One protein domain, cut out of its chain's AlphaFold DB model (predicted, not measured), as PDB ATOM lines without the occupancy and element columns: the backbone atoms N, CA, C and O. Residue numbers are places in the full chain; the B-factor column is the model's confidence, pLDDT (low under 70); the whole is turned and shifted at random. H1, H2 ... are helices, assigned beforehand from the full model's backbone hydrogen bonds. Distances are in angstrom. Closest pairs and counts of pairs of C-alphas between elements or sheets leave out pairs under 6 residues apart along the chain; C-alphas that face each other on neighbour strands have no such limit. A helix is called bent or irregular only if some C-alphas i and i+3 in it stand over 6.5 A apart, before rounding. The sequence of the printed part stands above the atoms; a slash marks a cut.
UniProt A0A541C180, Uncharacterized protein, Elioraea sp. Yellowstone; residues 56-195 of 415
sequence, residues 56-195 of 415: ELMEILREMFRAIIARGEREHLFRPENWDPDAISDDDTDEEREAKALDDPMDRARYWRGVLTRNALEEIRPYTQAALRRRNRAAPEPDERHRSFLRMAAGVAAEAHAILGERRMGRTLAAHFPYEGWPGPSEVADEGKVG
ATOM      1  N   GLU A  56     110.155  88.550 166.218       95.88
ATOM      2  CA  GLU A  56     110.302  89.581 167.249       95.88
ATOM      3  C   GLU A  56     111.758  89.916 167.543       95.88
ATOM      4  O   GLU A  56     112.076  91.092 167.715       95.88
ATOM      5  N   LEU A  57     112.641  88.914 167.578       96.44
ATOM      6  CA  LEU A  57     114.080  89.143 167.695       96.44
ATOM      7  C   LEU A  57     114.591  89.966 166.505       96.44
ATOM      8  O   LEU A  57     115.337  90.923 166.704       96.44
ATOM      9  N   MET A  58     114.143  89.658 165.287       96.62
ATOM     10  CA  MET A  58     114.493  90.421 164.087       96.62
ATOM     11  C   MET A  58     113.966  91.856 164.129       96.62
ATOM     12  O   MET A  58     114.693  92.784 163.773       96.62
ATOM     13  N   GLU A  59     112.746  92.079 164.617       96.81
ATOM     14  CA  GLU A  59     112.239  93.443 164.768       96.81
ATOM     15  C   GLU A  59     113.001  94.217 165.855       96.81
ATOM     16  O   GLU A  59     113.295  95.394 165.664       96.81
ATOM     17  N   ILE A  60     113.418  93.565 166.945       96.75
ATOM     18  CA  ILE A  60     114.304  94.175 167.950       96.75
ATOM     19  C   ILE A  60     115.635  94.604 167.321       96.75
ATOM     20  O   ILE A  60     116.122  95.707 167.581       96.75
ATOM     21  N   LEU A  61     116.222  93.761 166.468       96.62
ATOM     22  CA  LEU A  61     117.445  94.091 165.737       96.62
ATOM     23  C   LEU A  61     117.237  95.288 164.796       96.62
ATOM     24  O   LEU A  61     118.079  96.187 164.758       96.62
ATOM     25  N   ARG A  62     116.105  95.351 164.083       96.75
ATOM     26  CA  ARG A  62     115.737  96.495 163.229       96.75
ATOM     27  C   ARG A  62     115.538  97.778 164.030       96.75
ATOM     28  O   ARG A  62     116.013  98.833 163.617       96.75
ATOM     29  N   GLU A  63     114.869  97.711 165.177       96.56
ATOM     30  CA  GLU A  63     114.710  98.857 166.078       96.56
ATOM     31  C   GLU A  63     116.056  99.365 166.581       96.56
ATOM     32  O   GLU A  63     116.294 100.573 166.585       96.56
ATOM     33  N   MET A  64     116.955  98.455 166.958       97.44
ATOM     34  CA  MET A  64     118.301  98.814 167.387       97.44
ATOM     35  C   MET A  64     119.086  99.494 166.255       97.44
ATOM     36  O   MET A  64     119.680 100.546 166.486       97.44
ATOM     37  N   PHE A  65     119.019  98.961 165.029       97.31
ATOM     38  CA  PHE A  65     119.610  99.581 163.838       97.31
ATOM     39  C   PHE A  65     119.086 101.008 163.624       97.31
ATOM     40  O   PHE A  65     119.864 101.962 163.584       97.31
ATOM     41  N   ARG A  66     117.755 101.172 163.563       96.81
ATOM     42  CA  ARG A  66     117.096 102.478 163.382       96.81
ATOM     43  C   ARG A  66     117.470 103.454 164.496       96.81
ATOM     44  O   ARG A  66     117.705 104.625 164.220       96.81
ATOM     45  N   ALA A  67     117.550 102.990 165.743       95.81
ATOM     46  CA  ALA A  67     117.903 103.826 166.885       95.81
ATOM     47  C   ALA A  67     119.349 104.340 166.815       95.81
ATOM     48  O   ALA A  67     119.581 105.507 167.135       95.81
ATOM     49  N   ILE A  68     120.303 103.503 166.384       96.38
ATOM     50  CA  ILE A  68     121.703 103.911 166.185       96.38
ATOM     51  C   ILE A  68     121.788 104.952 165.066       96.38
ATOM     52  O   ILE A  68     122.346 106.026 165.291       96.38
ATOM     53  N   ILE A  69     121.178 104.682 163.905       97.06
ATOM     54  CA  ILE A  69     121.167 105.616 162.768       97.06
ATOM     55  C   ILE A  69     120.524 106.952 163.159       97.06
ATOM     56  O   ILE A  69     121.153 107.994 163.006       97.06
ATOM     57  N   ALA A  70     119.324 106.935 163.747       95.25
ATOM     58  CA  ALA A  70     118.612 108.155 164.132       95.25
ATOM     59  C   ALA A  70     119.363 108.971 165.195       95.25
ATOM     60  O   ALA A  70     119.279 110.198 165.220       95.25
ATOM     61  N   ARG A  71     120.093 108.308 166.103       94.62
ATOM     62  CA  ARG A  71     120.966 109.002 167.056       94.62
ATOM     63  C   ARG A  71     122.124 109.690 166.335       94.62
ATOM     64  O   ARG A  71     122.312 110.880 166.562       94.62
ATOM     65  N   GLY A  72     122.832 108.976 165.463       93.69
ATOM     66  CA  GLY A  72     123.955 109.540 164.712       93.69
ATOM     67  C   GLY A  72     123.540 110.665 163.759       93.69
ATOM     68  O   GLY A  72     124.248 111.655 163.640       93.69
ATOM     69  N   GLU A  73     122.362 110.571 163.136       93.12
ATOM     70  CA  GLU A  73     121.802 111.645 162.304       93.12
ATOM     71  C   GLU A  73     121.463 112.893 163.125       93.12
ATOM     72  O   GLU A  73     121.776 114.001 162.703       93.12
ATOM     73  N   ARG A  74     120.880 112.737 164.323       92.25
ATOM     74  CA  ARG A  74     120.667 113.876 165.230       92.25
ATOM     75  C   ARG A  74     121.990 114.517 165.629       92.25
ATOM     76  O   ARG A  74     122.117 115.729 165.540       92.25
ATOM     77  N   GLU A  75     122.967 113.711 166.039       89.12
ATOM     78  CA  GLU A  75     124.309 114.196 166.378       89.12
ATOM     79  C   GLU A  75     124.950 114.932 165.192       89.12
ATOM     80  O   GLU A  75     125.598 115.950 165.396       89.12
ATOM     81  N   HIS A  76     124.712 114.479 163.958       86.50
ATOM     82  CA  HIS A  76     125.180 115.155 162.752       86.50
ATOM     83  C   HIS A  76     124.469 116.494 162.496       86.50
ATOM     84  O   HIS A  76     125.134 117.477 162.193       86.50
ATOM     85  N   LEU A  77     123.145 116.561 162.671       87.19
ATOM     86  CA  LEU A  77     122.357 117.787 162.472       87.19
ATOM     87  C   LEU A  77     122.689 118.901 163.473       87.19
ATOM     88  O   LEU A  77     122.539 120.074 163.148       87.19
ATOM     89  N   PHE A  78     123.114 118.548 164.688       86.19
ATOM     90  CA  PHE A  78     123.495 119.524 165.715       86.19
ATOM     91  C   PHE A  78     124.965 119.957 165.632       86.19
ATOM     92  O   PHE A  78     125.413 120.732 166.482       86.19
ATOM     93  N   ARG A  79     125.731 119.484 164.640       82.44
ATOM     94  CA  ARG A  79     127.116 119.927 164.455       82.44
ATOM     95  C   ARG A  79     127.152 121.324 163.828       82.44
ATOM     96  O   ARG A  79     126.452 121.559 162.844       82.44
ATOM     97  N   PRO A  80     127.962 122.251 164.374       86.12
ATOM     98  CA  PRO A  80     128.232 123.524 163.719       86.12
ATOM     99  C   PRO A  80     128.754 123.320 162.289       86.12
ATOM    100  O   PRO A  80     129.444 122.342 162.017       86.12
ATOM    101  N   GLU A  81     128.491 124.273 161.396       81.81
ATOM    102  CA  GLU A  81     128.916 124.226 159.983       81.81
ATOM    103  C   GLU A  81     130.448 124.111 159.816       81.81
ATOM    104  O   GLU A  81     130.926 123.527 158.851       81.81
ATOM    105  N   ASN A  82     131.207 124.568 160.819       83.75
ATOM    106  CA  ASN A  82     132.669 124.470 160.894       83.75
ATOM    107  C   ASN A  82     133.151 123.400 161.889       83.75
ATOM    108  O   ASN A  82     134.252 123.507 162.427       83.75
ATOM    109  N   TRP A  83     132.315 122.416 162.222       80.25
ATOM    110  CA  TRP A  83     132.728 121.327 163.098       80.25
ATOM    111  C   TRP A  83     133.714 120.430 162.355       80.25
ATOM    112  O   TRP A  83     133.327 119.649 161.486       80.25
ATOM    113  N   ASP A  84     134.990 120.560 162.701       78.69
ATOM    114  CA  ASP A  84     136.019 119.645 162.242       78.69
ATOM    115  C   ASP A  84     136.146 118.493 163.257       78.69
ATOM    116  O   ASP A  84     136.499 118.733 164.417       78.69
ATOM    117  N   PRO A  85     135.825 117.250 162.859       70.62
ATOM    118  CA  PRO A  85     136.003 116.076 163.705       70.62
ATOM    119  C   PRO A  85     137.418 115.880 164.246       70.62
ATOM    120  O   PRO A  85     137.570 115.268 165.304       70.62
ATOM    121  N   ASP A  86     138.404 116.344 163.487       72.50
ATOM    122  CA  ASP A  86     139.825 116.127 163.712       72.50
ATOM    123  C   ASP A  86     140.508 117.407 164.216       72.50
ATOM    124  O   ASP A  86     141.723 117.416 164.431       72.50
ATOM    125  N   ALA A  87     139.738 118.479 164.462       78.50
ATOM    126  CA  ALA A  87     140.237 119.649 165.168       78.50
ATOM    127  C   ALA A  87     140.522 119.270 166.620       78.50
ATOM    128  O   ALA A  87     139.656 119.309 167.498       78.50
ATOM    129  N   ILE A  88     141.777 118.903 166.858       71.56
ATOM    130  CA  ILE A  88     142.352 118.817 168.189       71.56
ATOM    131  C   ILE A  88     142.375 120.249 168.718       71.56
ATOM    132  O   ILE A  88     143.093 121.096 168.187       71.56
ATOM    133  N   SER A  89     141.561 120.534 169.733       78.88
ATOM    134  CA  SER A  89     141.735 121.779 170.467       78.88
ATOM    135  C   SER A  89     143.016 121.650 171.284       78.88
ATOM    136  O   SER A  89     143.242 120.623 171.934       78.88
ATOM    137  N   ASP A  90     143.850 122.687 171.271       82.44
ATOM    138  CA  ASP A  90     145.014 122.754 172.161       82.44
ATOM    139  C   ASP A  90     144.597 122.682 173.645       82.44
ATOM    140  O   ASP A  90     145.404 122.278 174.480       82.44
ATOM    141  N   ASP A  91     143.325 122.975 173.950       88.75
ATOM    142  CA  ASP A  91     142.732 122.895 175.287       88.75
ATOM    143  C   ASP A  91     142.159 121.505 175.638       88.75
ATOM    144  O   ASP A  91     141.785 121.286 176.790       88.75
ATOM    145  N   ASP A  92     142.083 120.556 174.692       83.81
ATOM    146  CA  ASP A  92     141.574 119.212 174.990       83.81
ATOM    147  C   ASP A  92     142.570 118.440 175.862       83.81
ATOM    148  O   ASP A  92     143.722 118.208 175.474       83.81
ATOM    149  N   THR A  93     142.096 117.953 177.005       88.31
ATOM    150  CA  THR A  93     142.835 116.995 177.833       88.31
ATOM    151  C   THR A  93     143.012 115.657 177.106       88.31
ATOM    152  O   THR A  93     142.236 115.301 176.218       88.31
ATOM    153  N   ASP A  94     144.016 114.863 177.490       77.12
ATOM    154  CA  ASP A  94     144.229 113.534 176.892       77.12
ATOM    155  C   ASP A  94     143.007 112.608 177.068       77.12
ATOM    156  O   ASP A  94     142.686 111.835 176.166       77.12
ATOM    157  N   GLU A  95     142.273 112.739 178.179       74.75
ATOM    158  CA  GLU A  95     141.019 112.009 178.420       74.75
ATOM    159  C   GLU A  95     139.906 112.443 177.453       74.75
ATOM    160  O   GLU A  95     139.168 111.603 176.938       74.75
ATOM    161  N   GLU A  96     139.796 113.739 177.153       76.00
ATOM    162  CA  GLU A  96     138.845 114.250 176.158       76.00
ATOM    163  C   GLU A  96     139.229 113.827 174.743       76.00
ATOM    164  O   GLU A  96     138.349 113.493 173.949       76.00
ATOM    165  N   ARG A  97     140.527 113.769 174.428       73.12
ATOM    166  CA  ARG A  97     141.021 113.242 173.147       73.12
ATOM    167  C   ARG A  97     140.691 111.763 172.994       73.12
ATOM    168  O   ARG A  97     140.207 111.360 171.938       73.12
ATOM    169  N   GLU A  98     140.882 110.963 174.042       69.81
ATOM    170  CA  GLU A  98     140.513 109.544 174.037       69.81
ATOM    171  C   GLU A  98     138.988 109.364 173.934       69.81
ATOM    172  O   GLU A  98     138.510 108.570 173.122       69.81
ATOM    173  N   ALA A  99     138.202 110.166 174.659       70.69
ATOM    174  CA  ALA A  99     136.744 110.149 174.571       70.69
ATOM    175  C   ALA A  99     136.230 110.554 173.176       70.69
ATOM    176  O   ALA A  99     135.316 109.911 172.657       70.69
ATOM    177  N   LYS A 100     136.835 111.571 172.543       72.31
ATOM    178  CA  LYS A 100     136.528 111.996 171.167       72.31
ATOM    179  C   LYS A 100     136.922 110.934 170.142       72.31
ATOM    180  O   LYS A 100     136.142 110.672 169.227       72.31
ATOM    181  N   ALA A 101     138.070 110.278 170.321       66.06
ATOM    182  CA  ALA A 101     138.493 109.163 169.474       66.06
ATOM    183  C   ALA A 101     137.510 107.978 169.567       66.06
ATOM    184  O   ALA A 101     137.131 107.395 168.555       66.06
ATOM    185  N   LEU A 102     136.991 107.676 170.763       63.97
ATOM    186  CA  LEU A 102     135.942 106.664 170.960       63.97
ATOM    187  C   LEU A 102     134.541 107.081 170.465       63.97
ATOM    188  O   LEU A 102     133.628 106.242 170.395       63.97
ATOM    189  N   ASP A 103     134.341 108.353 170.125       81.06
ATOM    190  CA  ASP A 103     133.088 108.859 169.564       81.06
ATOM    191  C   ASP A 103     133.063 108.803 168.028       81.06
ATOM    192  O   ASP A 103     132.038 109.109 167.410       81.06
ATOM    193  N   ASP A 104     134.145 108.350 167.380       90.00
ATOM    194  CA  ASP A 104     134.132 108.124 165.941       90.00
ATOM    195  C   ASP A 104     133.269 106.909 165.540       90.00
ATOM    196  O   ASP A 104     133.491 105.788 166.013       90.00
ATOM    197  N   PRO A 105     132.268 107.076 164.647       93.75
ATOM    198  CA  PRO A 105     131.451 105.955 164.208       93.75
ATOM    199  C   PRO A 105     132.245 104.843 163.510       93.75
ATOM    200  O   PRO A 105     131.886 103.677 163.661       93.75
ATOM    201  N   MET A 106     133.325 105.141 162.781       93.75
ATOM    202  CA  MET A 106     134.135 104.100 162.144       93.75
ATOM    203  C   MET A 106     134.910 103.292 163.188       93.75
ATOM    204  O   MET A 106     134.988 102.064 163.078       93.75
ATOM    205  N   ASP A 107     135.410 103.939 164.237       90.62
ATOM    206  CA  ASP A 107     136.038 103.241 165.359       90.62
ATOM    207  C   ASP A 107     135.034 102.410 166.160       90.62
ATOM    208  O   ASP A 107     135.318 101.253 166.475       90.62
ATOM    209  N   ARG A 108     133.804 102.897 166.362       93.69
ATOM    210  CA  ARG A 108     132.709 102.079 166.922       93.69
ATOM    211  C   ARG A 108     132.372 100.879 166.041       93.69
ATOM    212  O   ARG A 108     132.154  99.780 166.552       93.69
ATOM    213  N   ALA A 109     132.362 101.049 164.720       94.94
ATOM    214  CA  ALA A 109     132.153  99.946 163.788       94.94
ATOM    215  C   ALA A 109     133.273  98.901 163.895       94.94
ATOM    216  O   ALA A 109     133.001  97.702 163.989       94.94
ATOM    217  N   ARG A 110     134.540  99.342 163.932       91.56
ATOM    218  CA  ARG A 110     135.709  98.471 164.148       91.56
ATOM    219  C   ARG A 110     135.638  97.760 165.494       91.56
ATOM    220  O   ARG A 110     135.896  96.560 165.540       91.56
ATOM    221  N   TYR A 111     135.238  98.459 166.551       92.25
ATOM    222  CA  TYR A 111     135.043  97.890 167.881       92.25
ATOM    223  C   TYR A 111     134.021  96.747 167.852       92.25
ATOM    224  O   TYR A 111     134.351  95.632 168.255       92.25
ATOM    225  N   TRP A 112     132.828  96.953 167.280       94.88
ATOM    226  CA  TRP A 112     131.810  95.898 167.195       94.88
ATOM    227  C   TRP A 112     132.208  94.738 166.268       94.88
ATOM    228  O   TRP A 112     131.921  93.577 166.571       94.88
ATOM    229  N   ARG A 113     132.949  94.998 165.182       92.56
ATOM    230  CA  ARG A 113     133.586  93.930 164.380       92.56
ATOM    231  C   ARG A 113     134.626  93.159 165.193       92.56
ATOM    232  O   ARG A 113     134.733  91.939 165.062       92.56
ATOM    233  N   GLY A 114     135.358  93.850 166.063       81.62
ATOM    234  CA  GLY A 114     136.229  93.257 167.069       81.62
ATOM    235  C   GLY A 114     135.443  92.341 168.002       81.62
ATOM    236  O   GLY A 114     135.784  91.172 168.121       81.62
ATOM    237  N   VAL A 115     134.336  92.808 168.583       87.81
ATOM    238  CA  VAL A 115     133.442  91.993 169.430       87.81
ATOM    239  C   VAL A 115     133.006  90.703 168.722       87.81
ATOM    240  O   VAL A 115     133.106  89.624 169.310       87.81
ATOM    241  N   LEU A 116     132.604  90.785 167.450       87.19
ATOM    242  CA  LEU A 116     132.271  89.613 166.629       87.19
ATOM    243  C   LEU A 116     133.460  88.668 166.444       87.19
ATOM    244  O   LEU A 116     133.336  87.465 166.672       87.19
ATOM    245  N   THR A 117     134.614  89.217 166.064       78.88
ATOM    246  CA  THR A 117     135.843  88.451 165.817       78.88
ATOM    247  C   THR A 117     136.321  87.754 167.083       78.88
ATOM    248  O   THR A 117     136.745  86.611 167.031       78.88
ATOM    249  N   ARG A 118     136.206  88.397 168.246       79.81
ATOM    250  CA  ARG A 118     136.588  87.819 169.540       79.81
ATOM    251  C   ARG A 118     135.499  86.950 170.162       79.81
ATOM    252  O   ARG A 118     135.722  86.345 171.206       79.81
ATOM    253  N   ASN A 119     134.320  86.884 169.535       82.56
ATOM    254  CA  ASN A 119     133.117  86.260 170.086       82.56
ATOM    255  C   ASN A 119     132.788  86.778 171.505       82.56
ATOM    256  O   ASN A 119     132.258  86.039 172.336       82.56
ATOM    257  N   ALA A 120     133.104  88.049 171.785       85.88
ATOM    258  CA  ALA A 120     132.924  88.719 173.075       85.88
ATOM    259  C   ALA A 120     131.486  89.248 173.233       85.88
ATOM    260  O   ALA A 120     131.245  90.402 173.573       85.88
ATOM    261  N   LEU A 121     130.505  88.390 172.946       93.62
ATOM    262  CA  LEU A 121     129.090  88.752 172.784       93.62
ATOM    263  C   LEU A 121     128.435  89.340 174.049       93.62
ATOM    264  O   LEU A 121     127.375  89.952 173.977       93.62
ATOM    265  N   GLU A 122     129.080  89.202 175.203       92.00
ATOM    266  CA  GLU A 122     128.668  89.850 176.448       92.00
ATOM    267  C   GLU A 122     128.705  91.383 176.363       92.00
ATOM    268  O   GLU A 122     127.890  92.045 177.000       92.00
ATOM    269  N   GLU A 123     129.580  91.958 175.531       92.19
ATOM    270  CA  GLU A 123     129.719  93.413 175.383       92.19
ATOM    271  C   GLU A 123     128.449  94.060 174.783       92.19
ATOM    272  O   GLU A 123     128.082  95.177 175.149       92.19
ATOM    273  N   ILE A 124     127.707  93.346 173.920       96.19
ATOM    274  CA  ILE A 124     126.439  93.831 173.332       96.19
ATOM    275  C   ILE A 124     125.207  93.469 174.193       96.19
ATOM    276  O   ILE A 124     124.094  93.953 173.950       96.19
ATOM    277  N   ARG A 125     125.376  92.643 175.237       95.75
ATOM    278  CA  ARG A 125     124.279  92.175 176.102       95.75
ATOM    279  C   ARG A 125     123.484  93.320 176.752       95.75
ATOM    280  O   ARG A 125     122.257  93.239 176.727       95.75
ATOM    281  N   PRO A 126     124.088  94.398 177.294       95.88
ATOM    282  CA  PRO A 126     123.310  95.477 177.909       95.88
ATOM    283  C   PRO A 126     122.333  96.147 176.930       95.88
ATOM    284  O   PRO A 126     121.195  96.447 177.295       95.88
ATOM    285  N   TYR A 127     122.746  96.326 175.672       94.38
ATOM    286  CA  TYR A 127     121.939  96.955 174.623       94.38
ATOM    287  C   TYR A 127     120.763  96.070 174.205       94.38
ATOM    288  O   TYR A 127     119.619  96.526 174.152       94.38
ATOM    289  N   THR A 128     121.029  94.785 173.976       96.31
ATOM    290  CA  THR A 128     119.993  93.811 173.607       96.31
ATOM    291  C   THR A 128     119.017  93.546 174.749       96.31
ATOM    292  O   THR A 128     117.812  93.502 174.516       96.31
ATOM    293  N   GLN A 129     119.489  93.464 175.997       95.38
ATOM    294  CA  GLN A 129     118.620  93.349 177.172       95.38
ATOM    295  C   GLN A 129     117.728  94.575 177.351       95.38
ATOM    296  O   GLN A 129     116.551  94.426 177.672       95.38
ATOM    297  N   ALA A 130     118.254  95.784 177.136       92.12
ATOM    298  CA  ALA A 130     117.440  96.991 177.178       92.12
ATOM    299  C   ALA A 130     116.336  96.958 176.106       92.12
ATOM    300  O   ALA A 130     115.194  97.309 176.400       92.12
ATOM    301  N   ALA A 131     116.649  96.493 174.893       94.50
ATOM    302  CA  ALA A 131     115.675  96.369 173.812       94.50
ATOM    303  C   ALA A 131     114.617  95.279 174.082       94.50
ATOM    304  O   ALA A 131     113.425  95.531 173.916       94.50
ATOM    305  N   LEU A 132     115.021  94.113 174.598       95.44
ATOM    306  CA  LEU A 132     114.110  93.043 175.029       95.44
ATOM    307  C   LEU A 132     113.164  93.514 176.147       95.44
ATOM    308  O   LEU A 132     111.953  93.305 176.065       95.44
ATOM    309  N   ARG A 133     113.691  94.219 177.161       92.19
ATOM    310  CA  ARG A 133     112.898  94.754 178.284       92.19
ATOM    311  C   ARG A 133     111.830  95.743 177.831       92.19
ATOM    312  O   ARG A 133     110.718  95.692 178.348       92.19
ATOM    313  N   ARG A 134     112.123  96.602 176.845       90.56
ATOM    314  CA  ARG A 134     111.131  97.539 176.277       90.56
ATOM    315  C   ARG A 134     109.916  96.827 175.679       90.56
ATOM    316  O   ARG A 134     108.840  97.407 175.648       90.56
ATOM    317  N   ARG A 135     110.079  95.575 175.245       93.75
ATOM    318  CA  ARG A 135     109.011  94.734 174.687       93.75
ATOM    319  C   ARG A 135     108.491  93.673 175.663       93.75
ATOM    320  O   ARG A 135     107.750  92.790 175.248       93.75
ATOM    321  N   ASN A 136     108.885  93.738 176.937       92.44
ATOM    322  CA  ASN A 136     108.585  92.723 177.948       92.44
ATOM    323  C   ASN A 136     108.940  91.284 177.501       92.44
ATOM    324  O   ASN A 136     108.174  90.335 177.684       92.44
ATOM    325  N   ARG A 137     110.103  91.129 176.854       94.81
ATOM    326  CA  ARG A 137     110.615  89.835 176.382       94.81
ATOM    327  C   ARG A 137     111.764  89.342 177.255       94.81
ATOM    328  O   ARG A 137     112.584  90.134 177.727       94.81
ATOM    329  N   ALA A 138     111.819  88.028 177.458       94.50
ATOM    330  CA  ALA A 138     112.933  87.365 178.126       94.50
ATOM    331  C   ALA A 138     114.128  87.232 177.171       94.50
ATOM    332  O   ALA A 138     113.990  87.395 175.957       94.50
ATOM    333  N   ALA A 139     115.307  86.920 177.712       94.62
ATOM    334  CA  ALA A 139     116.406  86.472 176.867       94.62
ATOM    335  C   ALA A 139     115.994  85.156 176.175       94.62
ATOM    336  O   ALA A 139     115.429  84.290 176.848       94.62
ATOM    337  N   PRO A 140     116.237  85.012 174.861       92.19
ATOM    338  CA  PRO A 140     115.833  83.821 174.129       92.19
ATOM    339  C   PRO A 140     116.548  82.585 174.672       92.19
ATOM    340  O   PRO A 140     117.766  82.581 174.811       92.19
ATOM    341  N   GLU A 141     115.799  81.525 174.940       88.31
ATOM    342  CA  GLU A 141     116.340  80.193 175.214       88.31
ATOM    343  C   GLU A 141     116.199  79.307 173.961       88.31
ATOM    344  O   GLU A 141     115.268  79.521 173.173       88.31
ATOM    345  N   PRO A 142     117.098  78.327 173.721       86.12
ATOM    346  CA  PRO A 142     118.285  77.945 174.509       86.12
ATOM    347  C   PRO A 142     119.486  78.906 174.345       86.12
ATOM    348  O   PRO A 142     119.456  79.813 173.514       86.12
ATOM    349  N   ASP A 143     120.574  78.683 175.103       85.25
ATOM    350  CA  ASP A 143     121.787  79.536 175.097       85.25
ATOM    351  C   ASP A 143     122.376  79.748 173.688       85.25
ATOM    352  O   ASP A 143     122.848  80.830 173.354       85.25
ATOM    353  N   GLU A 144     122.278  78.752 172.806       84.69
ATOM    354  CA  GLU A 144     122.730  78.865 171.413       84.69
ATOM    355  C   GLU A 144     121.939  79.917 170.626       84.69
ATOM    356  O   GLU A 144     122.533  80.744 169.931       84.69
ATOM    357  N   ARG A 145     120.611  79.940 170.788       90.44
ATOM    358  CA  ARG A 145     119.724  80.934 170.172       90.44
ATOM    359  C   ARG A 145     120.037  82.331 170.698       90.44
ATOM    360  O   ARG A 145     120.107  83.286 169.924       90.44
ATOM    361  N   HIS A 146     120.310  82.446 171.998       93.62
ATOM    362  CA  HIS A 146     120.774  83.691 172.602       93.62
ATOM    363  C   HIS A 146     122.094  84.169 172.013       93.62
ATOM    364  O   HIS A 146     122.210  85.333 171.634       93.62
ATOM    365  N   ARG A 147     123.075  83.278 171.872       89.38
ATOM    366  CA  ARG A 147     124.370  83.621 171.278       89.38
ATOM    367  C   ARG A 147     124.237  84.031 169.815       89.38
ATOM    368  O   ARG A 147     124.881  85.001 169.419       89.38
ATOM    369  N   SER A 148     123.391  83.367 169.027       90.44
ATOM    370  CA  SER A 148     123.083  83.793 167.655       90.44
ATOM    371  C   SER A 148     122.473  85.194 167.627       90.44
ATOM    372  O   SER A 148     122.959  86.054 166.894       90.44
ATOM    373  N   PHE A 149     121.496  85.469 168.495       95.44
ATOM    374  CA  PHE A 149     120.889  86.796 168.617       95.44
ATOM    375  C   PHE A 149     121.907  87.881 169.008       95.44
ATOM    376  O   PHE A 149     121.958  88.926 168.360       95.44
ATOM    377  N   LEU A 150     122.768  87.635 170.002       95.69
ATOM    378  CA  LEU A 150     123.821  88.583 170.389       95.69
ATOM    379  C   LEU A 150     124.830  88.811 169.251       95.69
ATOM    380  O   LEU A 150     125.271  89.937 169.031       95.69
ATOM    381  N   ARG A 151     125.176  87.768 168.487       94.62
ATOM    382  CA  ARG A 151     126.052  87.903 167.315       94.62
ATOM    383  C   ARG A 151     125.410  88.785 166.246       94.62
ATOM    384  O   ARG A 151     126.055  89.712 165.768       94.62
ATOM    385  N   MET A 152     124.142  88.553 165.912       95.25
ATOM    386  CA  MET A 152     123.424  89.410 164.964       95.25
ATOM    387  C   MET A 152     123.326  90.849 165.483       95.25
ATOM    388  O   MET A 152     123.561  91.789 164.733       95.25
ATOM    389  N   ALA A 153     123.084  91.046 166.781       97.00
ATOM    390  CA  ALA A 153     123.063  92.369 167.399       97.00
ATOM    391  C   ALA A 153     124.395  93.123 167.257       97.00
ATOM    392  O   ALA A 153     124.402  94.293 166.871       97.00
ATOM    393  N   ALA A 154     125.525  92.459 167.509       96.25
ATOM    394  CA  ALA A 154     126.840  93.064 167.310       96.25
ATOM    395  C   ALA A 154     127.100  93.392 165.827       96.25
ATOM    396  O   ALA A 154     127.669  94.440 165.527       96.25
ATOM    397  N   GLY A 155     126.630  92.557 164.892       95.31
ATOM    398  CA  GLY A 155     126.689  92.847 163.453       95.31
ATOM    399  C   GLY A 155     125.828  94.034 163.031       95.31
ATOM    400  O   GLY A 155     126.302  94.893 162.292       95.31
ATOM    401  N   VAL A 156     124.610  94.152 163.572       97.06
ATOM    402  CA  VAL A 156     123.751  95.332 163.384       97.06
ATOM    403  C   VAL A 156     124.457  96.599 163.858       97.06
ATOM    404  O   VAL A 156     124.466  97.597 163.141       97.06
ATOM    405  N   ALA A 157     125.041  96.568 165.058       96.88
ATOM    406  CA  ALA A 157     125.741  97.718 165.615       96.88
ATOM    407  C   ALA A 157     126.960  98.098 164.761       96.88
ATOM    408  O   ALA A 157     127.142  99.274 164.446       96.88
ATOM    409  N   ALA A 158     127.751  97.107 164.336       95.88
ATOM    410  CA  ALA A 158     128.896  97.314 163.458       95.88
ATOM    411  C   ALA A 158     128.501  97.996 162.140       95.88
ATOM    412  O   ALA A 158     129.141  98.966 161.740       95.88
ATOM    413  N   GLU A 159     127.440  97.517 161.490       96.69
ATOM    414  CA  GLU A 159     127.003  98.048 160.200       96.69
ATOM    415  C   GLU A 159     126.378  99.440 160.323       96.69
ATOM    416  O   GLU A 159     126.722 100.346 159.566       96.69
ATOM    417  N   ALA A 160     125.519  99.657 161.325       96.94
ATOM    418  CA  ALA A 160     124.916 100.965 161.563       96.94
ATOM    419  C   ALA A 160     125.985 102.046 161.797       96.94
ATOM    420  O   ALA A 160     125.918 103.133 161.225       96.94
ATOM    421  N   HIS A 161     127.002 101.734 162.603       96.75
ATOM    422  CA  HIS A 161     128.113 102.645 162.856       96.75
ATOM    423  C   HIS A 161     129.014 102.846 161.630       96.75
ATOM    424  O   HIS A 161     129.469 103.966 161.402       96.75
ATOM    425  N   ALA A 162     129.209 101.820 160.793       95.75
ATOM    426  CA  ALA A 162     129.945 101.962 159.538       95.75
ATOM    427  C   ALA A 162     129.231 102.929 158.582       95.75
ATOM    428  O   ALA A 162     129.865 103.841 158.057       95.75
ATOM    429  N   ILE A 163     127.908 102.802 158.429       96.12
ATOM    430  CA  ILE A 163     127.087 103.717 157.619       96.12
ATOM    431  C   ILE A 163     127.199 105.157 158.138       96.12
ATOM    432  O   ILE A 163     127.364 106.084 157.347       96.12
ATOM    433  N   LEU A 164     127.141 105.362 159.458       95.69
ATOM    434  CA  LEU A 164     127.327 106.688 160.060       95.69
ATOM    435  C   LEU A 164     128.730 107.255 159.803       95.69
ATOM    436  O   LEU A 164     128.857 108.448 159.536       95.69
ATOM    437  N   GLY A 165     129.769 106.417 159.846       94.12
ATOM    438  CA  GLY A 165     131.143 106.826 159.546       94.12
ATOM    439  C   GLY A 165     131.314 107.239 158.085       94.12
ATOM    440  O   GLY A 165     131.891 108.280 157.793       94.12
ATOM    441  N   GLU A 166     130.731 106.483 157.160       94.00
ATOM    442  CA  GLU A 166     130.724 106.815 155.731       94.00
ATOM    443  C   GLU A 166     129.970 108.121 155.442       94.00
ATOM    444  O   GLU A 166     130.454 108.968 154.690       94.00
ATOM    445  N   ARG A 167     128.832 108.345 156.108       93.44
ATOM    446  CA  ARG A 167     128.083 109.609 156.022       93.44
ATOM    447  C   ARG A 167     128.852 110.791 156.600       93.44
ATOM    448  O   ARG A 167     128.827 111.864 156.005       93.44
ATOM    449  N   ARG A 168     129.582 110.594 157.703       89.69
ATOM    450  CA  ARG A 168     130.504 111.603 158.259       89.69
ATOM    451  C   ARG A 168     131.582 111.995 157.244       89.69
ATOM    452  O   ARG A 168     131.942 113.162 157.193       89.69
ATOM    453  N   MET A 169     132.037 111.061 156.406       88.88
ATOM    454  CA  MET A 169     132.973 111.316 155.299       88.88
ATOM    455  C   MET A 169     132.299 111.886 154.030       88.88
ATOM    456  O   MET A 169     132.902 111.889 152.958       88.88
ATOM    457  N   GLY A 170     131.040 112.327 154.114       90.88
ATOM    458  CA  GLY A 170     130.294 112.908 152.995       90.88
ATOM    459  C   GLY A 170     129.709 111.889 152.011       90.88
ATOM    460  O   GLY A 170     129.166 112.285 150.979       90.88
ATOM    461  N   ARG A 171     129.786 110.579 152.292       92.38
ATOM    462  CA  ARG A 171     129.192 109.555 151.420       92.38
ATOM    463  C   ARG A 171     127.722 109.327 151.758       92.38
ATOM    464  O   ARG A 171     127.362 108.973 152.877       92.38
ATOM    465  N   THR A 172     126.852 109.447 150.765       90.31
ATOM    466  CA  THR A 172     125.409 109.211 150.908       90.31
ATOM    467  C   THR A 172     125.069 107.724 150.796       90.31
ATOM    468  O   THR A 172     124.513 107.257 149.806       90.31
ATOM    469  N   LEU A 173     125.390 106.950 151.838       91.94
ATOM    470  CA  LEU A 173     124.950 105.556 151.931       91.94
ATOM    471  C   LEU A 173     123.510 105.459 152.450       91.94
ATOM    472  O   LEU A 173     123.159 106.017 153.498       91.94
ATOM    473  N   ALA A 174     122.673 104.716 151.724       94.00
ATOM    474  CA  ALA A 174     121.341 104.350 152.184       94.00
ATOM    475  C   ALA A 174     121.449 103.444 153.420       94.00
ATOM    476  O   ALA A 174     122.265 102.525 153.460       94.00
ATOM    477  N   ALA A 175     120.624 103.706 154.435       94.56
ATOM    478  CA  ALA A 175     120.593 102.879 155.635       94.56
ATOM    479  C   ALA A 175     119.860 101.563 155.334       94.56
ATOM    480  O   ALA A 175     118.635 101.494 155.428       94.56
ATOM    481  N   HIS A 176     120.609 100.533 154.942       95.44
ATOM    482  CA  HIS A 176     120.083  99.191 154.712       95.44
ATOM    483  C   HIS A 176     120.327  98.302 155.935       95.44
ATOM    484  O   HIS A 176     121.430  98.265 156.477       95.44
ATOM    485  N   PHE A 177     119.291  97.592 156.380       95.00
ATOM    486  CA  PHE A 177     119.406  96.657 157.491       95.00
ATOM    487  C   PHE A 177     120.171  95.397 157.033       95.00
ATOM    488  O   PHE A 177     119.740  94.762 156.074       95.00
ATOM    489  N   PRO A 178     121.270  94.996 157.702       91.62
ATOM    490  CA  PRO A 178     122.197  93.981 157.177       91.62
ATOM    491  C   PRO A 178     121.633  92.556 157.090       91.62
ATOM    492  O   PRO A 178     122.244  91.699 156.459       91.62
ATOM    493  N   TYR A 179     120.497  92.292 157.735       92.56
ATOM    494  CA  TYR A 179     119.895  90.960 157.827       92.56
ATOM    495  C   TYR A 179     118.521  90.896 157.150       92.56
ATOM    496  O   TYR A 179     117.653  90.125 157.555       92.56
ATOM    497  N   GLU A 180     118.281  91.738 156.142       93.00
ATOM    498  CA  GLU A 180     117.051  91.656 155.358       93.00
ATOM    499  C   GLU A 180     117.002  90.313 154.605       93.00
ATOM    500  O   GLU A 180     117.948  89.943 153.912       93.00
ATOM    501  N   GLY A 181     115.922  89.550 154.789       88.12
ATOM    502  CA  GLY A 181     115.769  88.210 154.205       88.12
ATOM    503  C   GLY A 181     116.621  87.106 154.844       88.12
ATOM    504  O   GLY A 181     116.628  85.991 154.327       88.12
ATOM    505  N   TRP A 182     117.332  87.380 155.943       86.88
ATOM    506  CA  TRP A 182     118.087  86.342 156.647       86.88
ATOM    507  C   TRP A 182     117.176  85.393 157.436       86.88
ATOM    508  O   TRP A 182     116.161  85.842 157.982       86.88
ATOM    509  N   PRO A 183     117.576  84.112 157.556       80.69
ATOM    510  CA  PRO A 183     116.945  83.177 158.474       80.69
ATOM    511  C   PRO A 183     117.030  83.714 159.911       80.69
ATOM    512  O   PRO A 183     118.003  84.377 160.294       80.69
ATOM    513  N   GLY A 184     115.983  83.488 160.705       83.81
ATOM    514  CA  GLY A 184     115.899  83.998 162.075       83.81
ATOM    515  C   GLY A 184     117.007  83.443 162.991       83.81
ATOM    516  O   GLY A 184     117.690  82.479 162.638       83.81
ATOM    517  N   PRO A 185     117.206  84.004 164.201       81.56
ATOM    518  CA  PRO A 185     118.261  83.548 165.111       81.56
ATOM    519  C   PRO A 185     118.219  82.051 165.458       81.56
ATOM    520  O   PRO A 185     119.272  81.487 165.765       81.56
ATOM    521  N   SER A 186     117.040  81.415 165.431       81.06
ATOM    522  CA  SER A 186     116.902  79.971 165.669       81.06
ATOM    523  C   SER A 186     117.426  79.163 164.492       81.06
ATOM    524  O   SER A 186     118.231  78.265 164.690       81.06
ATOM    525  N   GLU A 187     117.046  79.530 163.269       76.81
ATOM    526  CA  GLU A 187     117.523  78.860 162.057       76.81
ATOM    527  C   GLU A 187     119.041  78.996 161.911       76.81
ATOM    528  O   GLU A 187     119.719  78.008 161.662       76.81
ATOM    529  N   VAL A 188     119.610  80.173 162.198       74.06
ATOM    530  CA  VAL A 188     121.075  80.355 162.234       74.06
ATOM    531  C   VAL A 188     121.731  79.473 163.306       74.06
ATOM    532  O   VAL A 188     122.835  78.958 163.108       74.06
ATOM    533  N   ALA A 189     121.079  79.296 164.462       73.56
ATOM    534  CA  ALA A 189     121.571  78.400 165.507       73.56
ATOM    535  C   ALA A 189     121.519  76.924 165.069       73.56
ATOM    536  O   ALA A 189     122.455  76.172 165.351       73.56
ATOM    537  N   ASP A 190     120.476  76.525 164.343       70.69
ATOM    538  CA  ASP A 190     120.285  75.157 163.861       70.69
ATOM    539  C   ASP A 190     121.160  74.833 162.637       70.69
ATOM    540  O   ASP A 190     121.763  73.762 162.581       70.69
ATOM    541  N   GLU A 191     121.360  75.768 161.708       63.03
ATOM    542  CA  GLU A 191     122.337  75.642 160.614       63.03
ATOM    543  C   GLU A 191     123.763  75.465 161.147       63.03
ATOM    544  O   GLU A 191     124.557  74.691 160.601       63.03
ATOM    545  N   GLY A 192     124.076  76.113 162.274       59.03
ATOM    546  CA  GLY A 192     125.322  75.897 163.006       59.03
ATOM    547  C   GLY A 192     125.535  74.442 163.447       59.03
ATOM    548  O   GLY A 192     126.686  74.021 163.588       59.03
ATOM    549  N   LYS A 193     124.457  73.664 163.618       58.69
ATOM    550  CA  LYS A 193     124.502  72.234 163.972       58.69
ATOM    551  C   LYS A 193     124.542  71.313 162.755       58.69
ATOM    552  O   LYS A 193     125.119  70.233 162.851       58.69
ATOM    553  N   VAL A 194     123.931  71.716 161.637       49.25
ATOM    554  CA  VAL A 194     123.692  70.850 160.461       49.25
ATOM    555  C   VAL A 194     124.674  71.108 159.305       49.25
ATOM    556  O   VAL A 194     124.682  70.370 158.320       49.25
ATOM    557  N   GLY A 195     125.559  72.105 159.413       56.91
ATOM    558  CA  GLY A 195     126.595  72.354 158.406       56.91
ATOM    559  C   GLY A 195     127.456  71.112 158.092       56.91
ATOM    560  O   GLY A 195     127.648  70.262 158.969       56.91
TER     561      GLY A 195
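Overview. This is residues 56 to 195 of the 415 residues of an uncharacterized protein of Elioraea sp. Yellowstone (UniProt A0A541C180). A long helix, H5, makes the core; H1 and H3 pack along it at shallow tilts, H4 crosses it, and H6 packs steeply on its residues 144 to 152. H2 lies near one end of the longest axis and touches no helix, and residues 77 to 84 before it stick out. The printed part has 140 residues, with six named helices, H1 to H6 in chain order, no named strand, and the class all helix. It is only just compact, close to loose, with a radius of gyration of the C-alphas of 17.0 A and spans of 55 by 32 by 30 A.

Arrangement. Start at H5, residues 143 to 168, the hub. H3, residues 105 to 117, touches it at C-alphas 109 and 158, 4.2 A apart, at a shallow tilt of 24 degrees, opposite ways. H1, residues 56 to 77, touches it at C-alphas 65 and 160, 5.9 A apart, at 23 degrees, the same way. H4, residues 121 to 134, touches it about perpendicular at 88 degrees, closest at C-alphas 121 and 150, 5.8 A. H6, residues 185 to 194, touches it closest at C-alphas 145 and 186, 5.4 A. H2, residues 94 to 101, is apart from H5. Every O i to N i+4 pair is within hydrogen-bond range in H1, H2, H3 and H5, against 7 of 10 in H4 and 5 of 6 in H6.

Along the chain. Find C-alpha 56 at (110.302, 89.581, 167.249); from there H1 runs 31.0 A. H5 runs 37.3 A to C-alpha 168 at (130.504, 111.603, 158.259). H4, 20.3 A, is irregular: C-alphas 123 and 126 are 7.2 A apart. H3 measures 18.1 A, H6 14.6 A and H2 10.3 A.

Size, cuts and confidence. The C-alphas of Asp 91 and Val 194 are farthest apart, 57.4 A. The printed part has no cut; the links H1 to H2 and H5 to H6 are long. Look for pLDDT under 70 at residues 98, 101 to 102 and 191 to 195.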